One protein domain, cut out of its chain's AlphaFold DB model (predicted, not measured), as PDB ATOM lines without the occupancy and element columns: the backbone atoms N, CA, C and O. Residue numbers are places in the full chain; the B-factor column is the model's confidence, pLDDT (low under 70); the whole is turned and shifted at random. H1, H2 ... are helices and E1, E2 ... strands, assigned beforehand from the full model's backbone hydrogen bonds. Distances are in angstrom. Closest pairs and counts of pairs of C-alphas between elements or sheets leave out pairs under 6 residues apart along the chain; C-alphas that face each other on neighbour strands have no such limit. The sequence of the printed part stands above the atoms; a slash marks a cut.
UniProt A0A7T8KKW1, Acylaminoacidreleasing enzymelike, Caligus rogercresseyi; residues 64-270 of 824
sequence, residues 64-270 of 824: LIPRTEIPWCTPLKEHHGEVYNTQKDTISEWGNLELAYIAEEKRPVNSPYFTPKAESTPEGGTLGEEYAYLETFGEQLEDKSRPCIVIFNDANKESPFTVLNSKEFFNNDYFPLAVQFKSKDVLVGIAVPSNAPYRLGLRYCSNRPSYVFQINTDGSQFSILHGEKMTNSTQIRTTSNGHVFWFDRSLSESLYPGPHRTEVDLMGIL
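AT A GLANCE: This is residues 64 to 270 of the 824 residues of the protein "Acylaminoacidreleasing enzymelike" of Caligus rogercresseyi (UniProt A0A7T8KKW1). With little regular structure, sheets E1 to E4, E5 to E8 and E9 to E11 stack face to face, and loop residues 105 to 146 reach away. Of 207 printed residues, under half lie in named elements, mostly strand, with H1 after E4. Each sheet is an antiparallel meander in chain order. The whole is compact, radius of gyration of the C-alphas 18.2 A, spanning 59 by 48 by 35 A.

HOW THE PARTS SIT: Look within residues 92 to 164 for E1 to E4; N 101 of E2 and O 150 of E3, 2.9 A apart, are within hydrogen-bond range. H1, residues 166 to 169, only grazes this sheet and the next, E5 to E8, within 174 to 226. Residues 234 to 269 hold E9 to E11; C-alphas 189 of E6 and 236 of E9 come closest, 6.3 A.

IN THESE COORDINATES: Find C-alpha 92 at (36.254, -2.074, -48.497), where E1 begins, and C-alpha 269 at (54.389, 2.549, -58.962), where E11 ends.

THE WHOLE: The printed part has no cut; 89 residues, among them 108 to 143, are under pLDDT 70.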
ATOM      1  N   LEU A  64      24.559   7.889 -55.389       24.64
ATOM      2  CA  LEU A  64      24.959   6.859 -56.361       24.64
ATOM      3  C   LEU A  64      25.742   5.664 -55.826       24.64
ATOM      4  O   LEU A  64      25.905   4.691 -56.561       24.64
ATOM      5  N   ILE A  65      26.199   5.692 -54.579       25.61
ATOM      6  CA  ILE A  65      26.855   4.532 -53.990       25.61
ATOM      7  C   ILE A  65      25.778   3.780 -53.210       25.61
ATOM      8  O   ILE A  65      25.227   4.344 -52.259       25.61
ATOM      9  N   PRO A  66      25.432   2.527 -53.561       25.39
ATOM     10  CA  PRO A  66      24.752   1.686 -52.600       25.39
ATOM     11  C   PRO A  66      25.721   1.562 -51.424       25.39
ATOM     12  O   PRO A  66      26.706   0.828 -51.509       25.39
ATOM     13  N   ARG A  67      25.477   2.322 -50.346       30.00
ATOM     14  CA  ARG A  67      26.033   2.013 -49.032       30.00
ATOM     15  C   ARG A  67      25.519   0.625 -48.722       30.00
ATOM     16  O   ARG A  67      24.392   0.441 -48.273       30.00
ATOM     17  N   THR A  68      26.325  -0.354 -49.088       33.12
ATOM     18  CA  THR A  68      26.145  -1.731 -48.698       33.12
ATOM     19  C   THR A  68      26.489  -1.748 -47.218       33.12
ATOM     20  O   THR A  68      27.576  -2.128 -46.810       33.12
ATOM     21  N   GLU A  69      25.541  -1.325 -46.378       30.98
ATOM     22  CA  GLU A  69      25.306  -2.119 -45.181       30.98
ATOM     23  C   GLU A  69      25.094  -3.520 -45.732       30.98
ATOM     24  O   GLU A  69      24.104  -3.756 -46.415       30.98
ATOM     25  N   ILE A  70      26.112  -4.374 -45.635       36.97
ATOM     26  CA  ILE A  70      26.067  -5.733 -46.159       36.97
ATOM     27  C   ILE A  70      24.998  -6.432 -45.309       36.97
ATOM     28  O   ILE A  70      25.280  -6.765 -44.156       36.97
ATOM     29  N   PRO A  71      23.758  -6.629 -45.803       31.56
ATOM     30  CA  PRO A  71      22.621  -6.958 -44.940       31.56
ATOM     31  C   PRO A  71      22.636  -8.414 -44.448       31.56
ATOM     32  O   PRO A  71      21.665  -8.875 -43.861       31.56
ATOM     33  N   TRP A  72      23.719  -9.153 -44.712       40.69
ATOM     34  CA  TRP A  72      23.850 -10.599 -44.497       40.69
ATOM     35  C   TRP A  72      24.883 -10.957 -43.412       40.69
ATOM     36  O   TRP A  72      25.203 -12.124 -43.211       40.69
ATOM     37  N   CYS A  73      25.422  -9.962 -42.708       38.97
ATOM     38  CA  CYS A  73      26.582 -10.088 -41.823       38.97
ATOM     39  C   CYS A  73      26.273 -10.529 -40.376       38.97
ATOM     40  O   CYS A  73      27.046 -10.258 -39.455       38.97
ATOM     41  N   THR A  74      25.158 -11.218 -40.145       36.22
ATOM     42  CA  THR A  74      24.761 -11.661 -38.801       36.22
ATOM     43  C   THR A  74      25.628 -12.801 -38.216       36.22
ATOM     44  O   THR A  74      25.734 -12.846 -36.990       36.22
ATOM     45  N   PRO A  75      26.371 -13.647 -38.978       42.84
ATOM     46  CA  PRO A  75      27.303 -14.605 -38.370       42.84
ATOM     47  C   PRO A  75      28.760 -14.093 -38.234       42.84
ATOM     48  O   PRO A  75      29.676 -14.897 -38.110       42.84
ATOM     49  N   LEU A  76      29.031 -12.776 -38.243       50.75
ATOM     50  CA  LEU A  76      30.421 -12.259 -38.256       50.75
ATOM     51  C   LEU A  76      31.173 -12.278 -36.908       50.75
ATOM     52  O   LEU A  76      32.404 -12.270 -36.899       50.75
ATOM     53  N   LYS A  77      30.479 -12.344 -35.760       51.41
ATOM     54  CA  LYS A  77      31.124 -12.241 -34.427       51.41
ATOM     55  C   LYS A  77      32.063 -13.409 -34.080       51.41
ATOM     56  O   LYS A  77      32.810 -13.341 -33.096       51.41
ATOM     57  N   GLU A  78      32.032 -14.501 -34.840       59.16
ATOM     58  CA  GLU A  78      32.929 -15.635 -34.614       59.16
ATOM     59  C   GLU A  78      34.357 -15.353 -35.103       59.16
ATOM     60  O   GLU A  78      35.298 -15.719 -34.394       59.16
ATOM     61  N   HIS A  79      34.518 -14.609 -36.207       69.88
ATOM     62  CA  HIS A  79      35.797 -14.452 -36.914       69.88
ATOM     63  C   HIS A  79      36.504 -13.111 -36.679       69.88
ATOM     64  O   HIS A  79      37.731 -13.081 -36.603       69.88
ATOM     65  N   HIS A  80      35.765 -12.009 -36.535       81.12
ATOM     66  CA  HIS A  80      36.334 -10.680 -36.279       81.12
ATOM     67  C   HIS A  80      35.362  -9.794 -35.476       81.12
ATOM     68  O   HIS A  80      34.223 -10.176 -35.198       81.12
ATOM     69  N   GLY A  81      35.835  -8.624 -35.042       77.81
ATOM     70  CA  GLY A  81      35.067  -7.587 -34.353       77.81
ATOM     71  C   GLY A  81      34.317  -6.658 -35.316       77.81
ATOM     72  O   GLY A  81      33.952  -7.041 -36.422       77.81
ATOM     73  N   GLU A  82      34.055  -5.419 -34.905       77.12
ATOM     74  CA  GLU A  82      33.269  -4.481 -35.715       77.12
ATOM     75  C   GLU A  82      33.973  -4.053 -37.009       77.12
ATOM     76  O   GLU A  82      35.164  -3.746 -37.020       77.12
ATOM     77  N   VAL A  83      33.216  -3.951 -38.103       76.75
ATOM     78  CA  VAL A  83      33.724  -3.423 -39.376       76.75
ATOM     79  C   VAL A  83      34.038  -1.934 -39.236       76.75
ATOM     80  O   VAL A  83      33.291  -1.161 -38.617       76.75
ATOM     81  N   TYR A  84      35.156  -1.502 -39.814       73.62
ATOM     82  CA  TYR A  84      35.526  -0.096 -39.849       73.62
ATOM     83  C   TYR A  84      34.643   0.618 -40.870       73.62
ATOM     84  O   TYR A  84      34.938   0.676 -42.052       73.62
ATOM     85  N   ASN A  85      33.527   1.178 -40.419       61.97
ATOM     86  CA  ASN A  85      32.703   2.030 -41.261       61.97
ATOM     87  C   ASN A  85      33.202   3.477 -41.146       61.97
ATOM     88  O   ASN A  85      32.834   4.194 -40.214       61.97
ATOM     89  N   THR A  86      34.082   3.898 -42.055       52.31
ATOM     90  CA  THR A  86      34.339   5.332 -42.273       52.31
ATOM     91  C   THR A  86      33.876   5.725 -43.665       52.31
ATOM     92  O   THR A  86      33.751   4.877 -44.539       52.31
ATOM     93  N   GLN A  87      33.685   7.023 -43.895       47.59
ATOM     94  CA  GLN A  87      33.349   7.597 -45.206       47.59
ATOM     95  C   GLN A  87      34.431   7.389 -46.290       47.59
ATOM     96  O   GLN A  87      34.342   7.984 -47.350       47.59
ATOM     97  N   LYS A  88      35.487   6.605 -46.039       53.81
ATOM     98  CA  LYS A  88      36.563   6.361 -47.004       53.81
ATOM     99  C   LYS A  88      36.310   5.056 -47.756       53.81
ATOM    100  O   LYS A  88      36.426   3.977 -47.175       53.81
ATOM    101  N   ASP A  89      36.087   5.163 -49.065       54.56
ATOM    102  CA  ASP A  89      35.886   4.034 -49.995       54.56
ATOM    103  C   ASP A  89      37.055   3.034 -50.039       54.56
ATOM    104  O   ASP A  89      36.915   1.935 -50.566       54.56
ATOM    105  N   THR A  90      38.214   3.378 -49.473       55.22
ATOM    106  CA  THR A  90      39.389   2.495 -49.420       55.22
ATOM    107  C   THR A  90      39.357   1.495 -48.267       55.22
ATOM    108  O   THR A  90      40.346   0.802 -48.048       55.22
ATOM    109  N   ILE A  91      38.282   1.444 -47.479       58.66
ATOM    110  CA  ILE A  91      38.157   0.495 -46.364       58.66
ATOM    111  C   ILE A  91      37.505  -0.822 -46.791       58.66
ATOM    112  O   ILE A  91      37.660  -1.824 -46.098       58.66
ATOM    113  N   SER A  92      36.827  -0.853 -47.934       66.81
ATOM    114  CA  SER A  92      36.254  -2.074 -48.497       66.81
ATOM    115  C   SER A  92      36.361  -2.068 -50.012       66.81
ATOM    116  O   SER A  92      35.954  -1.092 -50.642       66.81
ATOM    117  N   GLU A  93      36.826  -3.165 -50.600       72.50
ATOM    118  CA  GLU A  93      36.986  -3.277 -52.043       72.50
ATOM    119  C   GLU A  93      36.592  -4.651 -52.577       72.50
ATOM    120  O   GLU A  93      36.946  -5.689 -52.017       72.50
ATOM    121  N   TRP A  94      35.862  -4.636 -53.692       70.38
ATOM    122  CA  TRP A  94      35.489  -5.838 -54.427       70.38
ATOM    123  C   TRP A  94      36.572  -6.184 -55.444       70.38
ATOM    124  O   TRP A  94      36.865  -5.400 -56.345       70.38
ATOM    125  N   GLY A  95      37.120  -7.388 -55.329       67.31
ATOM    126  CA  GLY A  95      37.812  -8.060 -56.419       67.31
ATOM    127  C   GLY A  95      36.810  -8.737 -57.361       67.31
ATOM    128  O   GLY A  95      35.655  -8.333 -57.483       67.31
ATOM    129  N   ASN A  96      37.236  -9.814 -58.023       69.38
ATOM    130  CA  ASN A  96      36.362 -10.555 -58.942       69.38
ATOM    131  C   ASN A  96      35.143 -11.178 -58.233       69.38
ATOM    132  O   ASN A  96      34.007 -10.943 -58.629       69.38
ATOM    133  N   LEU A  97      35.396 -12.002 -57.213       71.81
ATOM    134  CA  LEU A  97      34.387 -12.723 -56.415       71.81
ATOM    135  C   LEU A  97      34.688 -12.625 -54.911       71.81
ATOM    136  O   LEU A  97      34.128 -13.365 -54.108       71.81
ATOM    137  N   GLU A  98      35.613 -11.740 -54.549       80.38
ATOM    138  CA  GLU A  98      36.117 -11.578 -53.193       80.38
ATOM    139  C   GLU A  98      35.892 -10.142 -52.739       80.38
ATOM    140  O   GLU A  98      35.988  -9.208 -53.539       80.38
ATOM    141  N   LEU A  99      35.608  -9.972 -51.455       84.62
ATOM    142  CA  LEU A  99      35.478  -8.672 -50.813       84.62
ATOM    143  C   LEU A  99      36.546  -8.562 -49.730       84.62
ATOM    144  O   LEU A  99      36.506  -9.317 -48.761       84.62
ATOM    145  N   ALA A 100      37.473  -7.619 -49.877       86.81
ATOM    146  CA  ALA A 100      38.442  -7.279 -48.839       86.81
ATOM    147  C   ALA A 100      37.949  -6.052 -48.066       86.81
ATOM    148  O   ALA A 100      37.533  -5.076 -48.685       86.81
ATOM    149  N   TYR A 101      37.992  -6.074 -46.734       87.25
ATOM    150  CA  TYR A 101      37.606  -4.930 -45.905       87.25
ATOM    151  C   TYR A 101      38.373  -4.853 -44.582       87.25
ATOM    152  O   TYR A 101      38.950  -5.843 -44.141       87.25
ATOM    153  N   ILE A 102      38.379  -3.681 -43.936       86.31
ATOM    154  CA  ILE A 102      38.988  -3.502 -42.606       86.31
ATOM    155  C   ILE A 102      37.954  -3.736 -41.498       86.31
ATOM    156  O   ILE A 102      36.862  -3.159 -41.506       86.31
ATOM    157  N   ALA A 103      38.314  -4.550 -40.511       85.94
ATOM    158  CA  ALA A 103      37.521  -4.810 -39.310       85.94
ATOM    159  C   ALA A 103      38.397  -4.806 -38.053       85.94
ATOM    160  O   ALA A 103      39.617  -4.849 -38.151       85.94
ATOM    161  N   GLU A 104      37.786  -4.742 -36.873       84.75
ATOM    162  CA  GLU A 104      38.493  -4.860 -35.595       84.75
ATOM    163  C   GLU A 104      38.908  -6.317 -35.353       84.75
ATOM    164  O   GLU A 104      38.126  -7.247 -35.557       84.75
ATOM    165  N   GLU A 105      40.124  -6.532 -34.869       84.00
ATOM    166  CA  GLU A 105      40.569  -7.826 -34.371       84.00
ATOM    167  C   GLU A 105      39.719  -8.255 -33.171       84.00
ATOM    168  O   GLU A 105      39.439  -7.480 -32.251       84.00
ATOM    169  N   LYS A 106      39.346  -9.535 -33.124       77.12
ATOM    170  CA  LYS A 106      38.639 -10.084 -31.968       77.12
ATOM    171  C   LYS A 106      39.561 -10.082 -30.748       77.12
ATOM    172  O   LYS A 106      40.627 -10.697 -30.759       77.12
ATOM    173  N   ARG A 107      39.142  -9.400 -29.681       70.94
ATOM    174  CA  ARG A 107      39.910  -9.325 -28.433       70.94
ATOM    175  C   ARG A 107      39.563 -10.483 -27.493       70.94
ATOM    176  O   ARG A 107      38.400 -10.896 -27.447       70.94
ATOM    177  N   PRO A 108      40.535 -10.981 -26.710       67.06
ATOM    178  CA  PRO A 108      40.239 -11.861 -25.591       67.06
ATOM    179  C   PRO A 108      39.333 -11.161 -24.572       67.06
ATOM    180  O   PRO A 108      39.438  -9.952 -24.356       67.06
ATOM    181  N   VAL A 109      38.444 -11.920 -23.931       66.00
ATOM    182  CA  VAL A 109      37.540 -11.381 -22.907       66.00
ATOM    183  C   VAL A 109      38.294 -11.281 -21.578       66.00
ATOM    184  O   VAL A 109      38.601 -12.297 -20.955       66.00
ATOM    185  N   ASN A 110      38.586 -10.058 -21.131       64.75
ATOM    186  CA  ASN A 110      39.171  -9.801 -19.811       64.75
ATOM    187  C   ASN A 110      38.107  -9.906 -18.707       64.75
ATOM    188  O   ASN A 110      36.920  -9.709 -18.953       64.75
ATOM    189  N   SER A 111      38.524 -10.232 -17.479       58.94
ATOM    190  CA  SER A 111      37.610 -10.407 -16.336       58.94
ATOM    191  C   SER A 111      37.914  -9.422 -15.200       58.94
ATOM    192  O   SER A 111      39.090  -9.181 -14.929       58.94
ATOM    193  N   PRO A 112      36.913  -8.882 -14.484       59.41
ATOM    194  CA  PRO A 112      37.131  -8.051 -13.295       59.41
ATOM    195  C   PRO A 112      37.638  -8.856 -12.102       59.41
ATOM    196  O   PRO A 112      37.288 -10.021 -11.922       59.41
ATOM    197  N   TYR A 113      38.326  -8.175 -11.182       58.91
ATOM    198  CA  TYR A 113      38.608  -8.712  -9.842       58.91
ATOM    199  C   TYR A 113      37.363  -8.831  -8.950       58.91
ATOM    200  O   TYR A 113      37.376  -9.567  -7.968       58.91
ATOM    201  N   PHE A 114      36.298  -8.082  -9.246       59.69
ATOM    202  CA  PHE A 114      35.201  -7.837  -8.302       59.69
ATOM    203  C   PHE A 114      33.969  -8.727  -8.509       59.69
ATOM    204  O   PHE A 114      33.009  -8.616  -7.745       59.69
ATOM    205  N   THR A 115      33.976  -9.622  -9.501       56.75
ATOM    206  CA  THR A 115      32.831 -10.501  -9.770       56.75
ATOM    207  C   THR A 115      33.002 -11.843  -9.046       56.75
ATOM    208  O   THR A 115      33.966 -12.554  -9.327       56.75
ATOM    209  N   PRO A 116      32.061 -12.270  -8.174       50.09
ATOM    210  CA  PRO A 116      32.203 -13.467  -7.325       50.09
ATOM    211  C   PRO A 116      32.331 -14.815  -8.058       50.09
ATOM    212  O   PRO A 116      32.485 -15.842  -7.410       50.09
ATOM    213  N   LYS A 117      32.209 -14.833  -9.392       49.94
ATOM    214  CA  LYS A 117      32.321 -16.021 -10.256       49.94
ATOM    215  C   LYS A 117      33.621 -16.076 -11.074       49.94
ATOM    216  O   LYS A 117      33.779 -16.999 -11.867       49.94
ATOM    217  N   ALA A 118      34.537 -15.120 -10.917       50.66
ATOM    218  CA  ALA A 118      35.802 -15.092 -11.653       50.66
ATOM    219  C   ALA A 118      36.843 -16.053 -11.037       50.66
ATOM    220  O   ALA A 118      37.914 -15.633 -10.616       50.66
ATOM    221  N   GLU A 119      36.530 -17.350 -10.949       49.69
ATOM    222  CA  GLU A 119      37.518 -18.381 -10.569       49.69
ATOM    223  C   GLU A 119      38.338 -18.880 -11.773       49.69
ATOM    224  O   GLU A 119      39.290 -19.641 -11.606       49.69
ATOM    225  N   SER A 120      38.033 -18.416 -12.990       55.44
ATOM    226  CA  SER A 120      38.809 -18.719 -14.195       55.44
ATOM    227  C   SER A 120      38.808 -17.549 -15.179       55.44
ATOM    228  O   SER A 120      37.742 -17.052 -15.543       55.44
ATOM    229  N   THR A 121      39.991 -17.149 -15.647       52.19
ATOM    230  CA  THR A 121      40.159 -16.303 -16.836       52.19
ATOM    231  C   THR A 121      39.612 -17.023 -18.075       52.19
ATOM    232  O   THR A 121      39.955 -18.191 -18.274       52.19
ATOM    233  N   PRO A 122      38.792 -16.367 -18.919       56.81
ATOM    234  CA  PRO A 122      38.469 -16.859 -20.257       56.81
ATOM    235  C   PRO A 122      39.750 -17.139 -21.054       56.81
ATOM    236  O   PRO A 122      40.774 -16.493 -20.813       56.81
ATOM    237  N   GLU A 123      39.717 -18.087 -21.996       55.06
ATOM    238  CA  GLU A 123      40.892 -18.416 -22.819       55.06
ATOM    239  C   GLU A 123      41.487 -17.158 -23.474       55.06
ATOM    240  O   GLU A 123      40.824 -16.448 -24.229       55.06
ATOM    241  N   GLY A 124      42.752 -16.873 -23.147       59.03
ATOM    242  CA  GLY A 124      43.513 -15.741 -23.676       59.03
ATOM    243  C   GLY A 124      43.301 -14.387 -22.982       59.03
ATOM    244  O   GLY A 124      43.994 -13.443 -23.351       59.03
ATOM    245  N   GLY A 125      42.385 -14.263 -22.012       61.28
ATOM    246  CA  GLY A 125      42.111 -13.010 -21.288       61.28
ATOM    247  C   GLY A 125      42.915 -12.840 -19.995       61.28
ATOM    248  O   GLY A 125      43.318 -13.822 -19.366       61.28
ATOM    249  N   THR A 126      43.109 -11.593 -19.557       65.06
ATOM    250  CA  THR A 126      43.809 -11.261 -18.304       65.06
ATOM    251  C   THR A 126      42.819 -10.926 -17.184       65.06
ATOM    252  O   THR A 126      41.834 -10.204 -17.379       65.06
ATOM    253  N   LEU A 127      43.084 -11.428 -15.972       64.88
ATOM    254  CA  LEU A 127      42.317 -11.076 -14.774       64.88
ATOM    255  C   LEU A 127      42.676  -9.660 -14.306       64.88
ATOM    256  O   LEU A 127      43.848  -9.333 -14.136       64.88
ATOM    257  N   GLY A 128      41.666  -8.834 -14.043       58.69
ATOM    258  CA  GLY A 128      41.826  -7.472 -13.540       58.69
ATOM    259  C   GLY A 128      41.917  -6.375 -14.590       58.69
ATOM    260  O   GLY A 128      41.901  -5.202 -14.227       58.69
ATOM    261  N   GLU A 129      41.985  -6.739 -15.869       62.00
ATOM    262  CA  GLU A 129      42.191  -5.802 -16.980       62.00
ATOM    263  C   GLU A 129      40.896  -5.466 -17.740       62.00
ATOM    264  O   GLU A 129      40.952  -4.935 -18.845       62.00
ATOM    265  N   GLU A 130      39.717  -5.751 -17.170       58.91
ATOM    266  CA  GLU A 130      38.421  -5.388 -17.778       58.91
ATOM    267  C   GLU A 130      38.302  -3.873 -18.022       58.91
ATOM    268  O   GLU A 130      37.783  -3.451 -19.048       58.91
ATOM    269  N   TYR A 131      38.832  -3.061 -17.103       56.28
ATOM    270  CA  TYR A 131      38.802  -1.596 -17.183       56.28
ATOM    271  C   TYR A 131      40.175  -0.989 -17.504       56.28
ATOM    272  O   TYR A 131      40.409   0.188 -17.218       56.28
ATOM    273  N   ALA A 132      41.112  -1.786 -18.034       56.81
ATOM    274  CA  ALA A 132      42.396  -1.256 -18.474       56.81
ATOM    275  C   ALA A 132      42.156  -0.207 -19.569       56.81
ATOM    276  O   ALA A 132      41.402  -0.443 -20.513       56.81
ATOM    277  N   TYR A 133      42.774   0.966 -19.426       56.97
ATOM    278  CA  TYR A 133      42.677   2.004 -20.445       56.97
ATOM    279  C   TYR A 133      43.305   1.494 -21.742       56.97
ATOM    280  O   TYR A 133      44.482   1.132 -21.766       56.97
ATOM    281  N   LEU A 134      42.507   1.482 -22.807       60.28
ATOM    282  CA  LEU A 134      42.955   1.196 -24.158       60.28
ATOM    283  C   LEU A 134      42.839   2.478 -24.957       60.28
ATOM    284  O   LEU A 134      41.782   3.103 -25.023       60.28
ATOM    285  N   GLU A 135      43.950   2.875 -25.544       63.69
ATOM    286  CA  GLU A 135      43.969   4.035 -26.404       63.69
ATOM    287  C   GLU A 135      43.436   3.656 -27.794       63.69
ATOM    288  O   GLU A 135      43.704   2.578 -28.327       63.69
ATOM    289  N   THR A 136      42.581   4.527 -28.324       68.81
ATOM    290  CA  THR A 136      41.778   4.330 -29.540       68.81
ATOM    291  C   THR A 136      42.217   5.300 -30.629       68.81
ATOM    292  O   THR A 136      42.782   6.350 -30.319       68.81
ATOM    293  N   PHE A 137      41.838   5.045 -31.883       69.25
ATOM    294  CA  PHE A 137      42.164   5.947 -32.997       69.25
ATOM    295  C   PHE A 137      41.567   7.362 -32.890       69.25
ATOM    296  O   PHE A 137      42.116   8.290 -33.485       69.25
ATOM    297  N   GLY A 138      40.469   7.557 -32.151       61.75
ATOM    298  CA  GLY A 138      39.800   8.861 -32.058       61.75
ATOM    299  C   GLY A 138      39.118   9.293 -33.368       61.75
ATOM    300  O   GLY A 138      38.840   8.465 -34.237       61.75
ATOM    301  N   GLU A 139      38.803  10.583 -33.466       55.75
ATOM    302  CA  GLU A 139      37.928  11.295 -34.411       55.75
ATOM    303  C   GLU A 139      37.502  10.560 -35.714       55.75
ATOM    304  O   GLU A 139      38.116  10.709 -36.770       55.75
ATOM    305  N   GLN A 140      36.449   9.737 -35.769       54.25
ATOM    306  CA  GLN A 140      35.700   9.051 -34.706       54.25
ATOM    307  C   GLN A 140      35.486   7.588 -35.121       54.25
ATOM    308  O   GLN A 140      34.386   7.164 -35.474       54.25
ATOM    309  N   LEU A 141      36.565   6.809 -35.094       55.84
ATOM    310  CA  LEU A 141      36.491   5.348 -35.059       55.84
ATOM    311  C   LEU A 141      36.426   4.889 -33.594       55.84
ATOM    312  O   LEU A 141      37.393   4.371 -33.043       55.84
ATOM    313  N   GLU A 142      35.273   5.166 -32.974       55.56
ATOM    314  CA  GLU A 142      34.948   4.925 -31.559       55.56
ATOM    315  C   GLU A 142      35.226   3.466 -31.146       55.56
ATOM    316  O   GLU A 142      34.894   2.538 -31.879       55.56
ATOM    317  N   ASP A 143      35.902   3.286 -30.003       61.59
ATOM    318  CA  ASP A 143      36.323   2.013 -29.382       61.59
ATOM    319  C   ASP A 143      37.236   1.075 -30.208       61.59
ATOM    320  O   ASP A 143      37.667   0.018 -29.725       61.59
ATOM    321  N   LYS A 144      37.632   1.496 -31.414       73.38
ATOM    322  CA  LYS A 144      38.517   0.751 -32.319       73.38
ATOM    323  C   LYS A 144      39.986   1.089 -32.096       73.38
ATOM    324  O   LYS A 144      40.359   2.256 -31.921       73.38
ATOM    325  N   SER A 145      40.837   0.068 -32.130       76.50
ATOM    326  CA  SER A 145      42.287   0.250 -31.959       76.50
ATOM    327  C   SER A 145      43.155  -0.824 -32.610       76.50
ATOM    328  O   SER A 145      44.368  -0.641 -32.691       76.50
ATOM    329  N   ARG A 146      42.571  -1.922 -33.105       82.00
ATOM    330  CA  ARG A 146      43.318  -3.043 -33.690       82.00
ATOM    331  C   ARG A 146      42.677  -3.475 -35.007       82.00
ATOM    332  O   ARG A 146      41.909  -4.431 -35.010       82.00
ATOM    333  N   PRO A 147      42.952  -2.792 -36.122       87.00
ATOM    334  CA  PRO A 147      42.384  -3.168 -37.400       87.00
ATOM    335  C   PRO A 147      43.082  -4.409 -37.968       87.00
ATOM    336  O   PRO A 147      44.292  -4.588 -37.826       87.00
ATOM    337  N   CYS A 148      42.320  -5.221 -38.688       89.88
ATOM    338  CA  CYS A 148      42.774  -6.333 -39.513       89.88
ATOM    339  C   CYS A 148      42.090  -6.291 -40.883       89.88
ATOM    340  O   CYS A 148      41.016  -5.701 -41.026       89.88
ATOM    341  N   ILE A 149      42.683  -6.952 -41.881       91.81
ATOM    342  CA  ILE A 149      42.023  -7.166 -43.177       91.81
ATOM    343  C   ILE A 149      41.196  -8.446 -43.090       91.81
ATOM    344  O   ILE A 149      41.695  -9.481 -42.654       91.81
ATOM    345  N   VAL A 150      39.951  -8.389 -43.545       88.81
ATOM    346  CA  VAL A 150      39.087  -9.554 -43.719       88.81
ATOM    347  C   VAL A 150      38.789  -9.716 -45.202       88.81
ATOM    348  O   VAL A 150      38.375  -8.764 -45.858       88.81
ATOM    349  N   ILE A 151      39.002 -10.919 -45.725       88.25
ATOM    350  CA  ILE A 151      38.676 -11.289 -47.102       88.25
ATOM    351  C   ILE A 151      37.518 -12.275 -47.049       88.25
ATOM    352  O   ILE A 151      37.632 -13.339 -46.441       88.25
ATOM    353  N   PHE A 152      36.405 -11.911 -47.674       85.06
ATOM    354  CA  PHE A 152      35.240 -12.766 -47.838       85.06
ATOM    355  C   PHE A 152      35.211 -13.361 -49.248       85.06
ATOM    356  O   PHE A 152      35.287 -12.619 -50.228       85.06
ATOM    357  N   ASN A 153      35.062 -14.683 -49.346       80.38
ATOM    358  CA  ASN A 153      34.938 -15.421 -50.599       80.38
ATOM    359  C   ASN A 153      33.835 -16.491 -50.490       80.38
ATOM    360  O   ASN A 153      34.030 -17.552 -49.896       80.38
ATOM    361  N   ASP A 154      32.687 -16.234 -51.121       69.56
ATOM    362  CA  ASP A 154      31.513 -17.124 -51.100       69.56
ATOM    363  C   ASP A 154      31.734 -18.457 -51.849       69.56
ATOM    364  O   ASP A 154      31.018 -19.439 -51.645       69.56
ATOM    365  N   ALA A 155      32.763 -18.547 -52.702       68.06
ATOM    366  CA  ALA A 155      33.100 -19.803 -53.370       68.06
ATOM    367  C   ALA A 155      33.678 -20.847 -52.392       68.06
ATOM    368  O   ALA A 155      33.585 -22.049 -52.663       68.06
ATOM    369  N   ASN A 156      34.240 -20.417 -51.256       65.62
ATOM    370  CA  ASN A 156      34.793 -21.300 -50.233       65.62
ATOM    371  C   ASN A 156      33.765 -21.592 -49.128       65.62
ATOM    372  O   ASN A 156      33.785 -20.996 -48.054       65.62
ATOM    373  N   LYS A 157      32.863 -22.543 -49.392       60.78
ATOM    374  CA  LYS A 157      31.727 -22.860 -48.505       60.78
ATOM    375  C   LYS A 157      32.107 -23.362 -47.104       60.78
ATOM    376  O   LYS A 157      31.256 -23.325 -46.222       60.78
ATOM    377  N   GLU A 158      33.327 -23.862 -46.901       63.25
ATOM    378  CA  GLU A 158      33.778 -24.393 -45.602       63.25
ATOM    379  C   GLU A 158      34.466 -23.332 -44.728       63.25
ATOM    380  O   GLU A 158      34.358 -23.392 -43.506       63.25
ATOM    381  N   SER A 159      35.143 -22.351 -45.335       68.44
ATOM    382  CA  SER A 159      35.799 -21.239 -44.630       68.44
ATOM    383  C   SER A 159      35.755 -19.972 -45.490       68.44
ATOM    384  O   SER A 159      36.746 -19.630 -46.142       68.44
ATOM    385  N   PRO A 160      34.611 -19.268 -45.519       75.69
ATOM    386  CA  PRO A 160      34.407 -18.138 -46.421       75.69
ATOM    387  C   PRO A 160      35.165 -16.870 -46.002       75.69
ATOM    388  O   PRO A 160      35.175 -15.907 -46.760       75.69
ATOM    389  N   PHE A 161      35.792 -16.854 -44.820       83.50
ATOM    390  CA  PHE A 161      36.530 -15.708 -44.289       83.50
ATOM    391  C   PHE A 161      38.011 -16.034 -44.076       83.50
ATOM    392  O   PHE A 161      38.345 -17.004 -43.395       83.50
ATOM    393  N   THR A 162      38.883 -15.161 -44.579       87.69
ATOM    394  CA  THR A 162      40.314 -15.112 -44.248       87.69
ATOM    395  C   THR A 162      40.585 -13.829 -43.467       87.69
ATOM    396  O   THR A 162      40.247 -12.746 -43.939       87.69
ATOM    397  N   VAL A 163      41.180 -13.933 -42.273       89.50
ATOM    398  CA  VAL A 163      41.477 -12.780 -41.403       89.50
ATOM    399  C   VAL A 163      42.986 -12.574 -41.314       89.50
ATOM    400  O   VAL A 163      43.693 -13.373 -40.703       89.50
ATOM    401  N   LEU A 164      43.472 -11.476 -41.889       91.56
ATOM    402  CA  LEU A 164      44.872 -11.068 -41.837       91.56
ATOM    403  C   LEU A 164      45.063 -10.070 -40.686       91.56
ATOM    404  O   LEU A 164      44.847  -8.865 -40.838       91.56
ATOM    405  N   ASN A 165      45.418 -10.590 -39.511       87.81
ATOM    406  CA  ASN A 165      45.672  -9.813 -38.295       87.81
ATOM    407  C   ASN A 165      47.117  -9.289 -38.207       87.81
ATOM    408  O   ASN A 165      48.042  -9.843 -38.809       87.81
ATOM    409  N   SER A 166      47.317  -8.234 -37.413       82.31
ATOM    410  CA  SER A 166      48.602  -7.546 -37.253       82.31
ATOM    411  C   SER A 166      49.708  -8.463 -36.725       82.31
ATOM    412  O   SER A 166      50.842  -8.438 -37.211       82.31
ATOM    413  N   LYS A 167      49.367  -9.315 -35.751       82.69
ATOM    414  CA  LYS A 167      50.318 -10.186 -35.052       82.69
ATOM    415  C   LYS A 167      50.937 -11.240 -35.972       82.69
ATOM    416  O   LYS A 167      52.128 -11.511 -35.856       82.69
ATOM    417  N   GLU A 168      50.134 -11.851 -36.836       84.69
ATOM    418  CA  GLU A 168      50.567 -12.952 -37.702       84.69
ATOM    419  C   GLU A 168      51.113 -12.462 -39.042       84.69
ATOM    420  O   GLU A 168      52.088 -13.026 -39.536       84.69
ATOM    421  N   PHE A 169      50.525 -11.408 -39.615       88.44
ATOM    422  CA  PHE A 169      50.763 -11.048 -41.015       88.44
ATOM    423  C   PHE A 169      51.438  -9.686 -41.220       88.44
ATOM    424  O   PHE A 169      51.981  -9.436 -42.292       88.44
ATOM    425  N   PHE A 170      51.469  -8.823 -40.198       85.19
ATOM    426  CA  PHE A 170      52.069  -7.479 -40.269       85.19
ATOM    427  C   PHE A 170      53.237  -7.300 -39.286       85.19
ATOM    428  O   PHE A 170      53.510  -6.191 -38.820       85.19
ATOM    429  N   ASN A 171      53.920  -8.399 -38.945       84.31
ATOM    430  CA  ASN A 171      55.061  -8.450 -38.019       84.31
ATOM    431  C   ASN A 171      54.795  -7.839 -36.630       84.31
ATOM    432  O   ASN A 171      55.742  -7.533 -35.912       84.31
ATOM    433  N   ASN A 172      53.525  -7.655 -36.242       80.75
ATOM    434  CA  ASN A 172      53.107  -6.910 -35.051       80.75
ATOM    435  C   ASN A 172      53.587  -5.442 -35.016       80.75
ATOM    436  O   ASN A 172      53.457  -4.793 -33.982       80.75
ATOM    437  N   ASP A 173      54.107  -4.913 -36.127       85.38
ATOM    438  CA  ASP A 173      54.674  -3.562 -36.243       85.38
ATOM    439  C   ASP A 173      53.720  -2.589 -36.949       85.38
ATOM    440  O   ASP A 173      53.904  -1.374 -36.860       85.38
ATOM    441  N   TYR A 174      52.690  -3.106 -37.632       88.12
ATOM    442  CA  TYR A 174      51.782  -2.303 -38.446       88.12
ATOM    443  C   TYR A 174      50.308  -2.695 -38.300       88.12
ATOM    444  O   TYR A 174      49.963  -3.856 -38.074       88.12
ATOM    445  N   PHE A 175      49.439  -1.707 -38.500       88.25
ATOM    446  CA  PHE A 175      47.987  -1.818 -38.548       88.25
ATOM    447  C   PHE A 175      47.457  -1.336 -39.911       88.25
ATOM    448  O   PHE A 175      47.760  -0.204 -40.296       88.25
ATOM    449  N   PRO A 176      46.672  -2.144 -40.650       89.56
ATOM    450  CA  PRO A 176      46.086  -1.741 -41.928       89.56
ATOM    451  C   PRO A 176      44.900  -0.782 -41.730       89.56
ATOM    452  O   PRO A 176      44.020  -1.036 -40.918       89.56
ATOM    453  N   LEU A 177      44.838   0.310 -42.495       83.44
ATOM    454  CA  LEU A 177      43.744   1.300 -42.449       83.44
ATOM    455  C   LEU A 177      43.007   1.476 -43.779       83.44
ATOM    456  O   LEU A 177      41.926   2.061 -43.813       83.44
ATOM    457  N   ALA A 178      43.589   0.995 -44.871       87.19
ATOM    458  CA  ALA A 178      42.989   1.001 -46.195       87.19
ATOM    459  C   ALA A 178      43.515  -0.187 -46.999       87.19
ATOM    460  O   ALA A 178      44.672  -0.572 -46.821       87.19
ATOM    461  N   VAL A 179      42.693  -0.732 -47.891       90.38
ATOM    462  CA  VAL A 179      43.013  -1.898 -48.714       90.38
ATOM    463  C   VAL A 179      42.385  -1.779 -50.105       90.38
ATOM    464  O   VAL A 179      41.263  -1.298 -50.253       90.38
ATOM    465  N   GLN A 180      43.114  -2.234 -51.122       90.69
ATOM    466  CA  GLN A 180      42.640  -2.431 -52.487       90.69
ATOM    467  C   GLN A 180      43.294  -3.653 -53.134       90.69
ATOM    468  O   GLN A 180      44.439  -3.999 -52.838       90.69
ATOM    469  N   PHE A 181      42.579  -4.275 -54.068       90.00
ATOM    470  CA  PHE A 181      43.150  -5.307 -54.924       90.00
ATOM    471  C   PHE A 181      44.050  -4.670 -55.988       90.00
ATOM    472  O   PHE A 181      43.621  -3.813 -56.763       90.00
ATOM    473  N   LYS A 182      45.308  -5.112 -56.039       90.38
ATOM    474  CA  LYS A 182      46.233  -4.826 -57.149       90.38
ATOM    475  C   LYS A 182      46.099  -5.879 -58.244       90.38
ATOM    476  O   LYS A 182      46.169  -5.573 -59.428       90.38
ATOM    477  N   SER A 183      45.917  -7.126 -57.834       88.56
ATOM    478  CA  SER A 183      45.605  -8.265 -58.692       88.56
ATOM    479  C   SER A 183      44.706  -9.226 -57.915       88.56
ATOM    480  O   SER A 183      44.335  -8.942 -56.780       88.56
ATOM    481  N   LYS A 184      44.355 -10.372 -58.506       86.00
ATOM    482  CA  LYS A 184      43.528 -11.384 -57.836       86.00
ATOM    483  C   LYS A 184      44.126 -11.848 -56.499       86.00
ATOM    484  O   LYS A 184      43.385 -12.022 -55.545       86.00
ATOM    485  N   ASP A 185      45.444 -12.023 -56.444       89.94
ATOM    486  CA  ASP A 185      46.121 -12.649 -55.302       89.94
ATOM    487  C   ASP A 185      46.929 -11.639 -54.467       89.94
ATOM    488  O   ASP A 185      47.558 -12.021 -53.483       89.94
ATOM    489  N   VAL A 186      46.921 -10.352 -54.840       92.31
ATOM    490  CA  VAL A 186      47.753  -9.308 -54.221       92.31
ATOM    491  C   VAL A 186      46.912  -8.106 -53.803       92.31
ATOM    492  O   VAL A 186      46.257  -7.458 -54.627       92.31
ATOM    493  N   LEU A 187      47.017  -7.762 -52.524       94.12
ATOM    494  CA  LEU A 187      46.461  -6.566 -51.910       94.12
ATOM    495  C   LEU A 187      47.542  -5.497 -51.737       94.12
ATOM    496  O   LEU A 187      48.694  -5.792 -51.416       94.12
ATOM    497  N   VAL A 188      47.141  -4.243 -51.901       94.44
ATOM    498  CA  VAL A 188      47.919  -3.060 -51.526       94.44
ATOM    499  C   VAL A 188      47.090  -2.177 -50.612       94.44
ATOM    500  O   VAL A 188      45.860  -2.206 -50.657       94.44
ATOM    501  N   GLY A 189      47.735  -1.383 -49.768       92.81
ATOM    502  CA  GLY A 189      46.994  -0.584 -48.804       92.81
ATOM    503  C   GLY A 189      47.816   0.465 -48.083       92.81
ATOM    504  O   GLY A 189      49.003   0.636 -48.353       92.81
ATOM    505  N   ILE A 190      47.160   1.149 -47.146       90.94
ATOM    506  CA  ILE A 190      47.803   2.076 -46.210       90.94
ATOM    507  C   ILE A 190      47.864   1.419 -44.836       90.94
ATOM    508  O   ILE A 190      46.849   0.924 -44.343       90.94
ATOM    509  N   ALA A 191      49.036   1.442 -44.216       89.75
ATOM    510  CA  ALA A 191      49.282   0.968 -42.865       89.75
ATOM    511  C   ALA A 191      49.842   2.082 -41.973       89.75
ATOM    512  O   ALA A 191      50.473   3.027 -42.448       89.75
ATOM    513  N   VAL A 192      49.634   1.955 -40.667       85.31
ATOM    514  CA  VAL A 192      50.222   2.815 -39.629       85.31
ATOM    515  C   VAL A 192      50.999   1.965 -38.624       85.31
ATOM    516  O   VAL A 192      50.706   0.776 -38.512       85.31
ATOM    517  N   PRO A 193      51.979   2.521 -37.892       82.69
ATOM    518  CA  PRO A 193      52.704   1.774 -36.869       82.69
ATOM    519  C   PRO A 193      51.774   1.237 -35.773       82.69
ATOM    520  O   PRO A 193      50.884   1.945 -35.303       82.69
ATOM    521  N   SER A 194      51.991  -0.000 -35.331       74.50
ATOM    522  CA  SER A 194      51.181  -0.659 -34.294       74.50
ATOM    523  C   SER A 194      51.431  -0.116 -32.886       74.50
ATOM    524  O   SER A 194      50.551  -0.143 -32.027       74.50
ATOM    525  N   ASN A 195      52.634   0.405 -32.650       68.12
ATOM    526  CA  ASN A 195      53.035   1.058 -31.409       68.12
ATOM    527  C   ASN A 195      52.564   2.516 -31.318       68.12
ATOM    528  O   ASN A 195      52.964   3.216 -30.388       68.12
ATOM    529  N   ALA A 196      51.754   2.976 -32.271       58.34
ATOM    530  CA  ALA A 196      51.123   4.281 -32.235       58.34
ATOM    531  C   ALA A 196      49.663   4.152 -31.786       58.34
ATOM    532  O   ALA A 196      48.762   4.216 -32.622       58.34
ATOM    533  N   PRO A 197      49.360   4.014 -30.489       53.19
ATOM    534  CA  PRO A 197      48.095   4.506 -30.027       53.19
ATOM    535  C   PRO A 197      48.305   5.997 -29.762       53.19
ATOM    536  O   PRO A 197      48.997   6.385 -28.838       53.19
ATOM    537  N   TYR A 198      47.772   6.837 -30.637       55.69
ATOM    538  CA  TYR A 198      47.491   8.222 -30.298       55.69
ATOM    539  C   TYR A 198      46.074   8.474 -30.723       55.69
ATOM    540  O   TYR A 198      45.566   7.846 -31.646       55.69
ATOM    541  N   ARG A 199      45.406   9.392 -30.054       53.41
ATOM    542  CA  ARG A 199      44.191   9.961 -30.602       53.41
ATOM    543  C   ARG A 199      44.578  10.615 -31.951       53.41
ATOM    544  O   ARG A 199      45.210  11.670 -32.005       53.41
ATOM    545  N   LEU A 200      44.417   9.850 -33.035       54.59
ATOM    546  CA  LEU A 200      45.031  10.100 -34.341       54.59
ATOM    547  C   LEU A 200      44.112  10.946 -35.220       54.59
ATOM    548  O   LEU A 200      44.610  11.588 -36.133       54.59
ATOM    549  N   GLY A 201      42.802  10.926 -34.967       55.41
ATOM    550  CA  GLY A 201      41.823  11.684 -35.739       55.41
ATOM    551  C   GLY A 201      41.767  11.276 -37.213       55.41
ATOM    552  O   GLY A 201      41.808  12.123 -38.095       55.41
ATOM    553  N   LEU A 202      41.658   9.977 -37.512       60.47
ATOM    554  CA  LEU A 202      41.803   9.418 -38.871       60.47
ATOM    555  C   LEU A 202      40.828   9.965 -39.932       60.47
ATOM    556  O   LEU A 202      41.044   9.754 -41.134       60.47
ATOM    557  N   ARG A 203      39.738  10.622 -39.518       60.62
ATOM    558  CA  ARG A 203      38.730  11.174 -40.429       60.62
ATOM    559  C   ARG A 203      39.038  12.604 -40.854       60.62
ATOM    560  O   ARG A 203      39.093  12.862 -42.052       60.62
ATOM    561  N   TYR A 204      39.231  13.511 -39.902       60.44
ATOM    562  CA  TYR A 204      39.408  14.938 -40.185       60.44
ATOM    563  C   TYR A 204      40.875  15.384 -40.117       60.44
ATOM    564  O   TYR A 204      41.226  16.399 -40.722       60.44
ATOM    565  N   CYS A 205      41.731  14.585 -39.473       65.50
ATOM    566  CA  CYS A 205      43.134  14.873 -39.195       65.50
ATOM    567  C   CYS A 205      44.013  13.754 -39.772       65.50
ATOM    568  O   CYS A 205      44.387  12.784 -39.119       65.50
ATOM    569  N   SER A 206      44.320  13.856 -41.063       65.00
ATOM    570  CA  SER A 206      45.052  12.813 -41.786       65.00
ATOM    571  C   SER A 206      46.572  12.969 -41.699       65.00
ATOM    572  O   SER A 206      47.272  12.422 -42.535       65.00
ATOM    573  N   ASN A 207      47.129  13.765 -40.784       69.81
ATOM    574  CA  ASN A 207      48.559  14.130 -40.714       69.81
ATOM    575  C   ASN A 207      49.361  13.139 -39.868       69.81
ATOM    576  O   ASN A 207      50.032  13.526 -38.911       69.81
ATOM    577  N   ARG A 208      49.265  11.846 -40.198       75.50
ATOM    578  CA  ARG A 208      49.924  10.773 -39.443       75.50
ATOM    579  C   ARG A 208      50.927  10.024 -40.304       75.50
ATOM    580  O   ARG A 208      50.581   9.674 -41.429       75.50
ATOM    581  N   PRO A 209      52.135   9.736 -39.785       80.25
ATOM    582  CA  PRO A 209      53.067   8.866 -40.478       80.25
ATOM    583  C   PRO A 209      52.380   7.567 -40.881       80.25
ATOM    584  O   PRO A 209      51.807   6.859 -40.048       80.25
ATOM    585  N   SER A 210      52.395   7.298 -42.174       85.81
ATOM    586  CA  SER A 210      51.667   6.191 -42.773       85.81
ATOM    587  C   SER A 210      52.460   5.631 -43.940       85.81
ATOM    588  O   SER A 210      53.308   6.300 -44.535       85.81
ATOM    589  N   TYR A 211      52.210   4.360 -44.214       90.81
ATOM    590  CA  TYR A 211      53.038   3.524 -45.061       90.81
ATOM    591  C   TYR A 211      52.172   2.870 -46.124       90.81
ATOM    592  O   TYR A 211      51.071   2.408 -45.832       90.81
ATOM    593  N   VAL A 212      52.678   2.782 -47.345       93.88
ATOM    594  CA  VAL A 212      52.069   1.970 -48.396       93.88
ATOM    595  C   VAL A 212      52.605   0.554 -48.260       93.88
ATOM    596  O   VAL A 212      53.821   0.359 -48.231       93.88
ATOM    597  N   PHE A 213      51.723  -0.438 -48.191       94.38
ATOM    598  CA  PHE A 213      52.106  -1.846 -48.089       94.38
ATOM    599  C   PHE A 213      51.584  -2.677 -49.260       94.38
ATOM    600  O   PHE A 213      50.651  -2.278 -49.960       94.38
ATOM    601  N   GLN A 214      52.171  -3.862 -49.423       94.69
ATOM    602  CA  GLN A 214      51.665  -4.950 -50.253       94.69
ATOM    603  C   GLN A 214      51.653  -6.253 -49.447       94.69
ATOM    604  O   GLN A 214      52.551  -6.480 -48.634       94.69
ATOM    605  N   ILE A 215      50.654  -7.103 -49.676       95.31
ATOM    606  CA  ILE A 215      50.538  -8.443 -49.087       95.31
ATOM    607  C   ILE A 215      49.733  -9.354 -50.020       95.31
ATOM    608  O   ILE A 215      48.865  -8.872 -50.749       95.31
ATOM    609  N   ASN A 216      49.992 -10.658 -50.008       94.19
ATOM    610  CA  ASN A 216      49.153 -11.611 -50.729       94.19
ATOM    611  C   ASN A 216      47.832 -11.856 -49.985       94.19
ATOM    612  O   ASN A 216      47.740 -11.664 -48.771       94.19
ATOM    613  N   THR A 217      46.800 -12.305 -50.697       90.69
ATOM    614  CA  THR A 217      45.480 -12.606 -50.107       90.69
ATOM    615  C   THR A 217      45.518 -13.753 -49.090       90.69
ATOM    616  O   THR A 217      44.668 -13.819 -48.207       90.69
ATOM    617  N   ASP A 218      46.528 -14.621 -49.151       89.50
ATOM    618  CA  ASP A 218      46.799 -15.663 -48.151       89.50
ATOM    619  C   ASP A 218      47.623 -15.163 -46.944       89.50
ATOM    620  O   ASP A 218      47.952 -15.942 -46.048       89.50
ATOM    621  N   GLY A 219      47.972 -13.872 -46.922       89.06
ATOM    622  CA  GLY A 219      48.790 -13.238 -45.891       89.06
ATOM    623  C   GLY A 219      50.302 -13.384 -46.085       89.06
ATOM    624  O   GLY A 219      51.082 -12.812 -45.322       89.06
ATOM    625  N   SER A 220      50.758 -14.117 -47.099       92.69
ATOM    626  CA  SER A 220      52.186 -14.234 -47.394       92.69
ATOM    627  C   SER A 220      52.754 -12.954 -48.029       92.69
ATOM    628  O   SER A 220      52.033 -12.090 -48.525       92.69
ATOM    629  N   GLN A 221      54.084 -12.826 -48.020       92.06
ATOM    630  CA  GLN A 221      54.820 -11.766 -48.731       92.06
ATOM    631  C   GLN A 221      54.447 -10.317 -48.351       92.06
ATOM    632  O   GLN A 221      54.508  -9.418 -49.191       92.06
ATOM    633  N   PHE A 222      54.121 -10.066 -47.079       94.25
ATOM    634  CA  PHE A 222      53.974  -8.701 -46.571       94.25
ATOM    635  C   PHE A 222      55.261  -7.881 -46.767       94.25
ATOM    636  O   PHE A 222      56.358  -8.317 -46.405       94.25
ATOM    637  N   SER A 223      55.128  -6.674 -47.317       92.81
ATOM    638  CA  SER A 223      56.221  -5.709 -47.458       92.81
ATOM    639  C   SER A 223      55.713  -4.267 -47.444       92.81
ATOM    640  O   SER A 223      54.614  -3.972 -47.912       92.81
ATOM    641  N   ILE A 224      56.537  -3.357 -46.924       93.00
ATOM    642  CA  ILE A 224      56.322  -1.913 -47.038       93.00
ATOM    643  C   ILE A 224      56.939  -1.441 -48.356       93.00
ATOM    644  O   ILE A 224      58.127  -1.647 -48.596       93.00
ATOM    645  N   LEU A 225      56.122  -0.820 -49.202       92.44
ATOM    646  CA  LEU A 225      56.523  -0.267 -50.494       92.44
ATOM    647  C   LEU A 225      57.028   1.174 -50.371       92.44
ATOM    648  O   LEU A 225      57.927   1.570 -51.107       92.44
ATOM    649  N   HIS A 226      56.428   1.959 -49.472       91.12
ATOM    650  CA  HIS A 226      56.724   3.380 -49.279       91.12
ATOM    651  C   HIS A 226      56.335   3.834 -47.871       91.12
ATOM    652  O   HIS A 226      55.439   3.252 -47.261       91.12
ATOM    653  N   GLY A 227      56.968   4.894 -47.380       80.56
ATOM    654  CA  GLY A 227      56.653   5.526 -46.102       80.56
ATOM    655  C   GLY A 227      57.872   5.583 -45.187       80.56
ATOM    656  O   GLY A 227      58.376   4.556 -44.736       80.56
ATOM    657  N   GLU A 228      58.356   6.786 -44.901       71.88
ATOM    658  CA  GLU A 228      59.296   7.051 -43.812       71.88
ATOM    659  C   GLU A 228      58.534   7.630 -42.608       71.88
ATOM    660  O   GLU A 228      57.364   7.995 -42.707       71.88
ATOM    661  N   LYS A 229      59.187   7.775 -41.445       66.56
ATOM    662  CA  LYS A 229      58.547   8.302 -40.218       66.56
ATOM    663  C   LYS A 229      57.934   9.708 -40.361       66.56
ATOM    664  O   LYS A 229      57.204  10.132 -39.471       66.56
ATOM    665  N   MET A 230      58.242  10.426 -41.441       69.19
ATOM    666  CA  MET A 230      57.838  11.813 -41.681       69.19
ATOM    667  C   MET A 230      56.963  11.984 -42.927       69.19
ATOM    668  O   MET A 230      56.641  13.115 -43.270       69.19
ATOM    669  N   THR A 231      56.583  10.911 -43.619       76.19
ATOM    670  CA  THR A 231      55.681  10.989 -44.778       76.19
ATOM    671  C   THR A 231      54.289  10.536 -44.385       76.19
ATOM    672  O   THR A 231      54.133   9.618 -43.578       76.19
ATOM    673  N   ASN A 232      53.275  11.154 -44.973       81.75
ATOM    674  CA  ASN A 232      51.901  10.729 -44.783       81.75
ATOM    675  C   ASN A 232      51.244  10.417 -46.125       81.75
ATOM    676  O   ASN A 232      50.845  11.323 -46.860       81.75
ATOM    677  N   SER A 233      51.055   9.123 -46.357       84.38
ATOM    678  CA  SER A 233      50.374   8.570 -47.513       84.38
ATOM    679  C   SER A 233      48.889   8.356 -47.219       84.38
ATOM    680  O   SER A 233      48.491   7.654 -46.291       84.38
ATOM    681  N   THR A 234      48.035   8.956 -48.038       79.00
ATOM    682  CA  THR A 234      46.580   8.906 -47.894       79.00
ATOM    683  C   THR A 234      45.947   8.401 -49.171       79.00
ATOM    684  O   THR A 234      46.344   8.829 -50.246       79.00
ATOM    685  N   GLN A 235      44.935   7.542 -49.014       83.75
ATOM    686  CA  GLN A 235      44.158   6.896 -50.075       83.75
ATOM    687  C   GLN A 235      45.003   6.184 -51.144       83.75
ATOM    688  O   GLN A 235      45.932   6.726 -51.721       83.75
ATOM    689  N   ILE A 236      44.632   4.954 -51.470       88.56
ATOM    690  CA  ILE A 236      45.307   4.185 -52.516       88.56
ATOM    691  C   ILE A 236      44.332   3.902 -53.653       88.56
ATOM    692  O   ILE A 236      43.130   3.756 -53.408       88.56
ATOM    693  N   ARG A 237      44.839   3.887 -54.886       91.94
ATOM    694  CA  ARG A 237      44.105   3.539 -56.103       91.94
ATOM    695  C   ARG A 237      44.933   2.601 -56.966       91.94
ATOM    696  O   ARG A 237      46.127   2.826 -57.144       91.94
ATOM    697  N   THR A 238      44.297   1.582 -57.524       91.62
ATOM    698  CA  THR A 238      44.902   0.678 -58.505       91.62
ATOM    699  C   THR A 238      44.240   0.835 -59.872       91.62
ATOM    700  O   THR A 238      43.106   1.306 -59.987       91.62
ATOM    701  N   THR A 239      44.973   0.485 -60.926       90.62
ATOM    702  CA  THR A 239      44.482   0.473 -62.313       90.62
ATOM    703  C   THR A 239      44.543  -0.933 -62.898       90.62
ATOM    704  O   THR A 239      45.206  -1.823 -62.360       90.62
ATOM    705  N   SER A 240      43.861  -1.147 -64.021       87.06
ATOM    706  CA  SER A 240      43.726  -2.461 -64.660       87.06
ATOM    707  C   SER A 240      45.056  -3.100 -65.095       87.06
ATOM    708  O   SER A 240      45.171  -4.324 -65.128       87.06
ATOM    709  N   ASN A 241      46.081  -2.289 -65.366       85.75
ATOM    710  CA  ASN A 241      47.452  -2.719 -65.665       85.75
ATOM    711  C   ASN A 241      48.324  -2.953 -64.412       85.75
ATOM    712  O   ASN A 241      49.517  -3.225 -64.534       85.75
ATOM    713  N   GLY A 242      47.745  -2.868 -63.211       88.38
ATOM    714  CA  GLY A 242      48.428  -3.145 -61.948       88.38
ATOM    715  C   GLY A 242      49.293  -1.998 -61.421       88.38
ATOM    716  O   GLY A 242      50.072  -2.222 -60.488       88.38
ATOM    717  N   HIS A 243      49.176  -0.786 -61.985       92.88
ATOM    718  CA  HIS A 243      49.791   0.393 -61.379       92.88
ATOM    719  C   HIS A 243      49.101   0.729 -60.055       92.88
ATOM    720  O   HIS A 243      47.917   0.448 -59.847       92.88
ATOM    721  N   VAL A 244      49.863   1.342 -59.157       94.38
ATOM    722  CA  VAL A 244      49.408   1.734 -57.821       94.38
ATOM    723  C   VAL A 244      49.677   3.218 -57.649       94.38
ATOM    724  O   VAL A 244      50.809   3.644 -57.856       94.38
ATOM    725  N   PHE A 245      48.664   3.980 -57.251       94.44
ATOM    726  CA  PHE A 245      48.728   5.420 -57.019       94.44
ATOM    727  C   PHE A 245      48.265   5.760 -55.604       94.44
ATOM    728  O   PHE A 245      47.357   5.118 -55.073       94.44
ATOM    729  N   TRP A 246      48.869   6.774 -54.998       92.94
ATOM    730  CA  TRP A 246      48.452   7.306 -53.699       92.94
ATOM    731  C   TRP A 246      48.808   8.784 -53.589       92.94
ATOM    732  O   TRP A 246      49.613   9.291 -54.371       92.94
ATOM    733  N   PHE A 247      48.212   9.473 -52.620       90.56
ATOM    734  CA  PHE A 247      48.585  10.848 -52.304       90.56
ATOM    735  C   PHE A 247      49.569  10.856 -51.154       90.56
ATOM    736  O   PHE A 247      49.282  10.263 -50.116       90.56
ATOM    737  N   ASP A 248      50.697  11.529 -51.307       88.00
ATOM    738  CA  ASP A 248      51.706  11.628 -50.263       88.00
ATOM    739  C   ASP A 248      51.992  13.079 -49.900       88.00
ATOM    740  O   ASP A 248      51.765  14.001 -50.684       88.00
ATOM    741  N   ARG A 249      52.480  13.286 -48.680       81.88
ATOM    742  CA  ARG A 249      53.004  14.580 -48.247       81.88
ATOM    743  C   ARG A 249      54.199  14.388 -47.339       81.88
ATOM    744  O   ARG A 249      54.163  13.571 -46.413       81.88
ATOM    745  N   SER A 250      55.226  15.200 -47.556       75.31
ATOM    746  CA  SER A 250      56.329  15.306 -46.611       75.31
ATOM    747  C   SER A 250      55.941  16.211 -45.445       75.31
ATOM    748  O   SER A 250      55.620  17.385 -45.628       75.31
ATOM    749  N   LEU A 251      55.997  15.681 -44.223       70.62
ATOM    750  CA  LEU A 251      55.787  16.455 -43.000       70.62
ATOM    751  C   LEU A 251      57.057  17.212 -42.579       70.62
ATOM    752  O   LEU A 251      56.979  18.079 -41.711       70.62
ATOM    753  N   SER A 252      58.219  16.914 -43.178       64.25
ATOM    754  CA  SER A 252      59.509  17.505 -42.785       64.25
ATOM    755  C   SER A 252      59.638  18.993 -43.110       64.25
ATOM    756  O   SER A 252      60.515  19.657 -42.567       64.25
ATOM    757  N   GLU A 253      58.808  19.509 -44.015       61.16
ATOM    758  CA  GLU A 253      58.856  20.906 -44.461       61.16
ATOM    759  C   GLU A 253      57.980  21.847 -43.619       61.16
ATOM    760  O   GLU A 253      58.034  23.056 -43.811       61.16
ATOM    761  N   SER A 254      57.211  21.312 -42.665       61.00
ATOM    762  CA  SER A 254      56.296  22.070 -41.800       61.00
ATOM    763  C   SER A 254      56.604  21.831 -40.315       61.00
ATOM    764  O   SER A 254      57.370  20.930 -39.966       61.00
ATOM    765  N   LEU A 255      56.018  22.630 -39.412       63.19
ATOM    766  CA  LEU A 255      56.052  22.349 -37.970       63.19
ATOM    767  C   LEU A 255      55.375  21.003 -37.708       63.19
ATOM    768  O   LEU A 255      54.157  20.954 -37.673       63.19
ATOM    769  N   TYR A 256      56.139  19.927 -37.539       66.75
ATOM    770  CA  TYR A 256      55.605  18.574 -37.368       66.75
ATOM    771  C   TYR A 256      54.576  18.472 -36.219       66.75
ATOM    772  O   TYR A 256      54.879  18.948 -35.116       66.75
ATOM    773  N   PRO A 257      53.402  17.823 -36.442       64.12
ATOM    774  CA  PRO A 257      52.939  17.095 -37.651       64.12
ATOM    775  C   PRO A 257      52.369  17.926 -38.805       64.12
ATOM    776  O   PRO A 257      51.829  17.368 -39.757       64.12
ATOM    777  N   GLY A 258      52.459  19.241 -38.742       74.44
ATOM    778  CA  GLY A 258      52.035  20.134 -39.803       74.44
ATOM    779  C   GLY A 258      50.525  20.362 -39.837       74.44
ATOM    780  O   GLY A 258      49.779  19.883 -38.974       74.44
ATOM    781  N   PRO A 259      50.057  21.105 -40.847       77.38
ATOM    782  CA  PRO A 259      48.644  21.395 -41.028       77.38
ATOM    783  C   PRO A 259      47.844  20.103 -41.253       77.38
ATOM    784  O   PRO A 259      48.276  19.179 -41.952       77.38
ATOM    785  N   HIS A 260      46.637  20.028 -40.687       74.50
ATOM    786  CA  HIS A 260      45.782  18.833 -40.779       74.50
ATOM    787  C   HIS A 260      45.514  18.390 -42.217       74.50
ATOM    788  O   HIS A 260      45.547  17.191 -42.514       74.50
ATOM    789  N   ARG A 261      45.352  19.358 -43.124       75.44
ATOM    790  CA  ARG A 261      45.314  19.151 -44.573       75.44
ATOM    791  C   ARG A 261      46.289  20.107 -45.239       75.44
ATOM    792  O   ARG A 261      46.509  21.207 -44.753       75.44
ATOM    793  N   THR A 262      46.875  19.674 -46.343       74.69
ATOM    794  CA  THR A 262      47.741  20.503 -47.179       74.69
ATOM    795  C   THR A 262      47.687  20.002 -48.614       74.69
ATOM    796  O   THR A 262      46.955  19.055 -48.921       74.69
ATOM    797  N   GLU A 263      48.451  20.647 -49.480       77.31
ATOM    798  CA  GLU A 263      48.764  20.119 -50.792       77.31
ATOM    799  C   GLU A 263      49.437  18.747 -50.686       77.31
ATOM    800  O   GLU A 263      50.202  18.477 -49.757       77.31
ATOM    801  N   VAL A 264      49.104  17.872 -51.629       85.31
ATOM    802  CA  VAL A 264      49.610  16.503 -51.694       85.31
ATOM    803  C   VAL A 264      50.206  16.243 -53.066       85.31
ATOM    804  O   VAL A 264      49.713  16.755 -54.078       85.31
ATOM    805  N   ASP A 265      51.221  15.396 -53.081       90.38
ATOM    806  CA  ASP A 265      51.836  14.882 -54.290       90.38
ATOM    807  C   ASP A 265      51.120  13.601 -54.707       90.38
ATOM    808  O   ASP A 265      50.755  12.768 -53.874       90.38
ATOM    809  N   LEU A 266      50.910  13.424 -56.007       94.19
ATOM    810  CA  LEU A 266      50.453  12.155 -56.554       94.19
ATOM    811  C   LEU A 266      51.672  11.265 -56.777       94.19
ATOM    812  O   LEU A 266      52.515  11.558 -57.626       94.19
ATOM    813  N   MET A 267      51.734  10.160 -56.052       94.75
ATOM    814  CA  MET A 267      52.774   9.145 -56.164       94.75
ATOM    815  C   MET A 267      52.288   7.958 -56.992       94.75
ATOM    816  O   MET A 267      51.084   7.708 -57.089       94.75
ATOM    817  N   GLY A 268      53.223   7.203 -57.572       94.69
ATOM    818  CA  GLY A 268      52.896   6.018 -58.354       94.69
ATOM    819  C   GLY A 268      53.984   4.945 -58.387       94.69
ATOM    820  O   GLY A 268      55.176   5.240 -58.320       94.69
ATOM    821  N   ILE A 269      53.561   3.692 -58.553       95.00
ATOM    822  CA  ILE A 269      54.389   2.549 -58.962       95.00
ATOM    823  C   ILE A 269      53.811   2.037 -60.280       95.00
ATOM    824  O   ILE A 269      52.670   1.579 -60.321       95.00
ATOM    825  N   LEU A 270      54.595   2.139 -61.356       92.94
ATOM    826  CA  LEU A 270      54.141   1.891 -62.734       92.94
ATOM    827  C   LEU A 270      54.608   0.545 -63.303       92.94
ATOM    828  O   LEU A 270      54.325   0.210 -64.444       92.94
TER     829      LEU A 270